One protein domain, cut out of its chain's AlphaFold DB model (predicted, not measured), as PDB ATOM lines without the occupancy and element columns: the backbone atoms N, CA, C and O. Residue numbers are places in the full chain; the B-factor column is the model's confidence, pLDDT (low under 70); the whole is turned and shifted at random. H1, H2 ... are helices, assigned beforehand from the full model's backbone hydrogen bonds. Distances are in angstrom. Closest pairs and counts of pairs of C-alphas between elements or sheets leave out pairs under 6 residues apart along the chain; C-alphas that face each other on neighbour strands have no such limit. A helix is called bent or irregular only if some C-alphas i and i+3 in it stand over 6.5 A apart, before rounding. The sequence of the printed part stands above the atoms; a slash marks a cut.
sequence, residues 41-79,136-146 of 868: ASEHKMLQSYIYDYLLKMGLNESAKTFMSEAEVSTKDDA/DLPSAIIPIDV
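AT A GLANCE: This is residues 41 to 79 and 136 to 146 of the 868 residues of the protein "Adhesion defective protein 2" of Neolecta irregularis (strain DAH-3) (UniProt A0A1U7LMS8). A helical hairpin makes the body: the longer helix H1 and the shorter H2 lie side by side, joined by a tight link. The stretches with no named element are residues 71 to 79 and 136 to 146: residues 75 to 79 and 136 to 140 lie off one side of the hairpin, and the tail from there to Val 146 comes back to the level of H1 and ends beyond its edge. The printed part has 50 residues with two named helices, H1 then H2, and no named strand; its class is all helix. It is compact, with a radius of gyration of the C-alphas of 9.9 A and spans of 25 by 24 by 18 A.

HOW THE PARTS SIT: Start from H1, residues 41 to 57, which touches H2, residues 61 to 70, with its residues 52 to 56 alone. Look at Leu 55 and Ala 64, whose C-alphas are the closest, 5.4 A apart. The helices run opposite ways at a shallow tilt of 18 degrees, a helical hairpin. In H1 and H2 every O i to N i+4 pair is within hydrogen-bond range.

IN THESE COORDINATES: Find C-alpha 41 at (303.081, 351.834, 376.691); from there H1 runs 24.5 A to C-alpha 57. H2 runs 14.4 A from C-alpha 61 to C-alpha 70 at (290.364, 357.658, 369.907).

THE WHOLE: The C-alphas of Ala 41 and Asp 136 are the farthest apart, 27.7 A. Residues 80 to 135 are not printed; C-alphas 79 and 136 are 16.8 A apart across this cut. The model's pLDDT is under 70 at residues 41, 76 to 79 and 136.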
ATOM      1  N   ALA A  41     304.517 351.720 376.450       67.75
ATOM      2  CA  ALA A  41     303.081 351.834 376.691       67.75
ATOM      3  C   ALA A  41     302.724 352.896 377.754       67.75
ATOM      4  O   ALA A  41     301.690 353.553 377.615       67.75
ATOM      5  N   SER A  42     303.544 353.095 378.795       73.00
ATOM      6  CA  SER A  42     303.312 354.154 379.791       73.00
ATOM      7  C   SER A  42     303.719 355.536 379.265       73.00
ATOM      8  O   SER A  42     302.965 356.492 379.446       73.00
ATOM      9  N   GLU A  43     304.823 355.629 378.519       80.12
ATOM     10  CA  GLU A  43     305.240 356.831 377.780       80.12
ATOM     11  C   GLU A  43     304.151 357.295 376.800       80.12
ATOM     12  O   GLU A  43     303.773 358.467 376.795       80.12
ATOM     13  N   HIS A  44     303.573 356.372 376.023       81.12
ATOM     14  CA  HIS A  44     302.502 356.673 375.072       81.12
ATOM     15  C   HIS A  44     301.234 357.203 375.763       81.12
ATOM     16  O   HIS A  44     300.661 358.196 375.315       81.12
ATOM     17  N   LYS A  45     300.823 356.602 376.889       83.44
ATOM     18  CA  LYS A  45     299.687 357.079 377.707       83.44
ATOM     19  C   LYS A  45     299.956 358.452 378.332       83.44
ATOM     20  O   LYS A  45     299.051 359.289 378.406       83.44
ATOM     21  N   MET A  46     301.194 358.713 378.753       83.12
ATOM     22  CA  MET A  46     301.603 360.021 379.271       83.12
ATOM     23  C   MET A  46     301.565 361.088 378.165       83.12
ATOM     24  O   MET A  46     300.993 362.157 378.368       83.12
ATOM     25  N   LEU A  47     302.071 360.774 376.969       86.69
ATOM     26  CA  LEU A  47     301.995 361.645 375.794       86.69
ATOM     27  C   LEU A  47     300.543 361.924 375.375       86.69
ATOM     28  O   LEU A  47     300.191 363.079 375.148       86.69
ATOM     29  N   GLN A  48     299.677 360.904 375.332       89.25
ATOM     30  CA  GLN A  48     298.238 361.077 375.079       89.25
ATOM     31  C   GLN A  48     297.597 362.031 376.101       89.25
ATOM     32  O   GLN A  48     296.820 362.909 375.726       89.25
ATOM     33  N   SER A  49     297.975 361.923 377.376       87.62
ATOM     34  CA  SER A  49     297.463 362.791 378.444       87.62
ATOM     35  C   SER A  49     297.949 364.246 378.305       87.62
ATOM     36  O   SER A  49     297.149 365.165 378.466       87.62
ATOM     37  N   TYR A  50     299.210 364.474 377.908       89.00
ATOM     38  CA  TYR A  50     299.729 365.817 377.599       89.00
ATOM     39  C   TYR A  50     299.143 366.432 376.315       89.00
ATOM     40  O   TYR A  50     298.938 367.645 376.263       89.00
ATOM     41  N   ILE A  51     298.850 365.629 375.285       90.19
ATOM     42  CA  ILE A  51     298.166 366.108 374.070       90.19
ATOM     43  C   ILE A  51     296.749 366.570 374.423       90.19
ATOM     44  O   ILE A  51     296.355 367.669 374.043       90.19
ATOM     45  N   TYR A  52     295.998 365.773 375.185       88.62
ATOM     46  CA  TYR A  52     294.644 366.135 375.607       88.62
ATOM     47  C   TYR A  52     294.617 367.393 376.495       88.62
ATOM     48  O   TYR A  52     293.795 368.278 376.263       88.62
ATOM     49  N   ASP A  53     295.552 367.523 377.446       88.88
ATOM     50  CA  ASP A  53     295.732 368.740 378.257       88.88
ATOM     51  C   ASP A  53     295.942 369.996 377.393       88.88
ATOM     52  O   ASP A  53     295.255 371.003 377.574       88.88
ATOM     53  N   TYR A  54     296.836 369.919 376.402       89.44
ATOM     54  CA  TYR A  54     297.070 371.010 375.456       89.44
ATOM     55  C   TYR A  54     295.797 371.384 374.676       89.44
ATOM     56  O   TYR A  54     295.503 372.568 374.511       89.44
ATOM     57  N   LEU A  55     294.992 370.407 374.239       89.56
ATOM     58  CA  LEU A  55     293.742 370.683 373.520       89.56
ATOM     59  C   LEU A  55     292.690 371.364 374.401       89.56
ATOM     60  O   LEU A  55     292.019 372.279 373.920       89.56
ATOM     61  N   LEU A  56     292.570 370.978 375.676       86.81
ATOM     62  CA  LEU A  56     291.702 371.677 376.631       86.81
ATOM     63  C   LEU A  56     292.178 373.116 376.874       86.81
ATOM     64  O   LEU A  56     291.381 374.048 376.780       86.81
ATOM     65  N   LYS A  57     293.476 373.321 377.127       86.00
ATOM     66  CA  LYS A  57     294.050 374.650 377.415       86.00
ATOM     67  C   LYS A  57     293.997 375.607 376.223       86.00
ATOM     68  O   LYS A  57     293.802 376.803 376.412       86.00
ATOM     69  N   MET A  58     294.071 375.085 374.999       85.62
ATOM     70  CA  MET A  58     293.846 375.851 373.767       85.62
ATOM     71  C   MET A  58     292.355 376.069 373.433       85.62
ATOM     72  O   MET A  58     292.043 376.629 372.383       85.62
ATOM     73  N   GLY A  59     291.421 375.617 374.282       86.62
ATOM     74  CA  GLY A  59     289.974 375.755 374.073       86.62
ATOM     75  C   GLY A  59     289.405 374.882 372.946       86.62
ATOM     76  O   GLY A  59     288.262 375.071 372.528       86.62
ATOM     77  N   LEU A  60     290.173 373.911 372.443       87.19
ATOM     78  CA  LEU A  60     289.824 373.050 371.308       87.19
ATOM     79  C   LEU A  60     288.923 371.881 371.749       87.19
ATOM     80  O   LEU A  60     289.186 370.721 371.430       87.19
ATOM     81  N   ASN A  61     287.844 372.190 372.470       86.69
ATOM     82  CA  ASN A  61     286.982 371.233 373.171       86.69
ATOM     83  C   ASN A  61     286.444 370.100 372.277       86.69
ATOM     84  O   ASN A  61     286.489 368.938 372.676       86.69
ATOM     85  N   GLU A  62     286.017 370.388 371.042       85.44
ATOM     86  CA  GLU A  62     285.582 369.335 370.106       85.44
ATOM     87  C   GLU A  62     286.737 368.433 369.646       85.44
ATOM     88  O   GLU A  62     286.551 367.233 369.461       85.44
ATOM     89  N   SER A  63     287.955 368.972 369.519       88.94
ATOM     90  CA  SER A  63     289.138 368.155 369.212       88.94
ATOM     91  C   SER A  63     289.555 367.304 370.412       88.94
ATOM     92  O   SER A  63     289.919 366.147 370.229       88.94
ATOM     93  N   ALA A  64     289.445 367.842 371.633       86.69
ATOM     94  CA  ALA A  64     289.687 367.101 372.868       86.69
ATOM     95  C   ALA A  64     288.682 365.945 373.046       86.69
ATOM     96  O   ALA A  64     289.097 364.832 373.358       86.69
ATOM     97  N   LYS A  65     287.385 366.166 372.768       83.06
ATOM     98  CA  LYS A  65     286.349 365.111 372.748       83.06
ATOM     99  C   LYS A  65     286.698 363.975 371.791       83.06
ATOM    100  O   LYS A  65     286.747 362.824 372.215       83.06
ATOM    101  N   THR A  66     286.954 364.291 370.519       86.94
ATOM    102  CA  THR A  66     287.278 363.270 369.511       86.94
ATOM    103  C   THR A  66     288.563 362.532 369.879       86.94
ATOM    104  O   THR A  66     288.583 361.305 369.870       86.94
ATOM    105  N   PHE A  67     289.601 363.251 370.318       86.94
ATOM    106  CA  PHE A  67     290.849 362.640 370.775       86.94
ATOM    107  C   PHE A  67     290.629 361.687 371.963       86.94
ATOM    108  O   PHE A  67     291.131 360.572 371.944       86.94
ATOM    109  N   MET A  68     289.809 362.061 372.950       83.06
ATOM    110  CA  MET A  68     289.441 361.201 374.088       83.06
ATOM    111  C   MET A  68     288.618 359.963 373.687       83.06
ATOM    112  O   MET A  68     288.598 358.984 374.424       83.06
ATOM    113  N   SER A  69     287.952 359.979 372.526       81.12
ATOM    114  CA  SER A  69     287.282 358.793 371.968       81.12
ATOM    115  C   SER A  69     288.204 357.884 371.141       81.12
ATOM    116  O   SER A  69     287.874 356.720 370.927       81.12
ATOM    117  N   GLU A  70     289.362 358.391 370.700       82.38
ATOM    118  CA  GLU A  70     290.364 357.658 369.907       82.38
ATOM    119  C   GLU A  70     291.589 357.207 370.736       82.38
ATOM    120  O   GLU A  70     292.321 356.310 370.314       82.38
ATOM    121  N   ALA A  71     291.830 357.810 371.907       80.88
ATOM    122  CA  ALA A  71     293.032 357.630 372.724       80.88
ATOM    123  C   ALA A  71     292.722 357.326 374.202       80.88
ATOM    124  O   ALA A  71     291.846 357.938 374.809       80.88
ATOM    125  N   GLU A  72     293.513 356.438 374.818       76.00
ATOM    126  CA  GLU A  72     293.419 356.073 376.243       76.00
ATOM    127  C   GLU A  72     293.997 357.168 377.169       76.00
ATOM    128  O   GLU A  72     295.034 356.994 377.816       76.00
ATOM    129  N   VAL A  73     293.324 358.319 377.226       76.69
ATOM    130  CA  VAL A  73     293.655 359.435 378.125       76.69
ATOM    131  C   VAL A  73     293.323 359.068 379.575       76.69
ATOM    132  O   VAL A  73     292.217 358.627 379.875       76.69
ATOM    133  N   SER A  74     294.260 359.295 380.501       73.31
ATOM    134  CA  SER A  74     294.000 359.112 381.936       73.31
ATOM    135  C   SER A  74     293.321 360.355 382.516       73.31
ATOM    136  O   SER A  74     293.971 361.383 382.706       73.31
ATOM    137  N   THR A  75     292.015 360.282 382.784       76.44
ATOM    138  CA  THR A  75     291.222 361.412 383.303       76.44
ATOM    139  C   THR A  75     291.163 361.425 384.836       76.44
ATOM    140  O   THR A  75     291.271 360.380 385.484       76.44
ATOM    141  N   LYS A  76     290.968 362.605 385.447       67.44
ATOM    142  CA  LYS A  76     290.833 362.736 386.913       67.44
ATOM    143  C   LYS A  76     289.598 362.008 387.476       67.44
ATOM    144  O   LYS A  76     289.625 361.600 388.638       67.44
ATOM    145  N   ASP A  77     288.566 361.773 386.663       62.00
ATOM    146  CA  ASP A  77     287.321 361.131 387.103       62.00
ATOM    147  C   ASP A  77     287.457 359.609 387.260       62.00
ATOM    148  O   ASP A  77     286.903 359.030 388.199       62.00
ATOM    149  N   ASP A  78     288.242 358.934 386.418       57.28
ATOM    150  CA  ASP A  78     288.426 357.477 386.512       57.28
ATOM    151  C   ASP A  78     289.261 357.063 387.742       57.28
ATOM    152  O   ASP A  78     289.054 355.990 388.325       57.28
ATOM    153  N   ALA A  79     290.110 357.970 388.240       54.94
ATOM    154  CA  ALA A  79     290.793 357.835 389.529       54.94
ATOM    155  C   ALA A  79     289.844 357.916 390.749       54.94
ATOM    156  O   ALA A  79     290.240 357.540 391.857       54.94
ATOM    157  N   ASP A 136     281.872 370.524 380.117       62.56
ATOM    158  CA  ASP A 136     282.566 369.927 381.270       62.56
ATOM    159  C   ASP A 136     283.357 368.680 380.814       62.56
ATOM    160  O   ASP A 136     282.836 367.564 380.776       62.56
ATOM    161  N   LEU A 137     284.608 368.884 380.391       72.38
ATOM    162  CA  LEU A 137     285.521 367.827 379.957       72.38
ATOM    163  C   LEU A 137     286.486 367.453 381.094       72.38
ATOM    164  O   LEU A 137     287.098 368.341 381.693       72.38
ATOM    165  N   PRO A 138     286.637 366.153 381.413       77.31
ATOM    166  CA  PRO A 138     287.366 365.722 382.599       77.31
ATOM    167  C   PRO A 138     288.870 365.925 382.399       77.31
ATOM    168  O   PRO A 138     289.480 365.302 381.533       77.31
ATOM    169  N   SER A 139     289.497 366.791 383.200       77.69
ATOM    170  CA  SER A 139     290.909 367.141 382.993       77.69
ATOM    171  C   SER A 139     291.819 365.907 383.059       77.69
ATOM    172  O   SER A 139     291.626 365.030 383.906       77.69
ATOM    173  N   ALA A 140     292.856 365.871 382.219       78.25
ATOM    174  CA  ALA A 140     293.866 364.817 382.271       78.25
ATOM    175  C   ALA A 140     294.644 364.814 383.597       78.25
ATOM    176  O   ALA A 140     294.861 365.849 384.234       78.25
ATOM    177  N   ILE A 141     295.108 363.630 383.986       74.94
ATOM    178  CA  ILE A 141     296.132 363.439 385.009       74.94
ATOM    179  C   ILE A 141     297.490 363.611 384.321       74.94
ATOM    180  O   ILE A 141     297.919 362.750 383.556       74.94
ATOM    181  N   ILE A 142     298.161 364.727 384.600       80.44
ATOM    182  CA  ILE A 142     299.498 365.044 384.084       80.44
ATOM    183  C   ILE A 142     300.484 365.237 385.248       80.44
ATOM    184  O   ILE A 142     300.121 365.886 386.231       80.44
ATOM    185  N   PRO A 143     301.718 364.697 385.175       75.25
ATOM    186  CA  PRO A 143     302.737 364.914 386.207       75.25
ATOM    187  C   PRO A 143     303.203 366.372 386.336       75.25
ATOM    188  O   PRO A 143     303.547 366.805 387.431       75.25
ATOM    189  N   ILE A 144     303.225 367.120 385.226       79.06
ATOM    190  CA  ILE A 144     303.666 368.521 385.178       79.06
ATOM    191  C   ILE A 144     302.544 369.368 384.569       79.06
ATOM    192  O   ILE A 144     302.308 369.325 383.363       79.06
ATOM    193  N   ASP A 145     301.851 370.139 385.409       79.19
ATOM    194  CA  ASP A 145     300.781 371.047 384.990       79.19
ATOM    195  C   ASP A 145     301.338 372.467 384.779       79.19
ATOM    196  O   ASP A 145     301.836 373.103 385.708       79.19
ATOM    197  N   VAL A 146     301.292 372.947 383.532       82.69
ATOM    198  CA  VAL A 146     301.802 374.262 383.104       82.69
ATOM    199  C   VAL A 146     300.666 375.024 382.409       82.69
ATOM    200  O   VAL A 146     299.967 374.404 381.599       82.69
TER     201      VAL A 146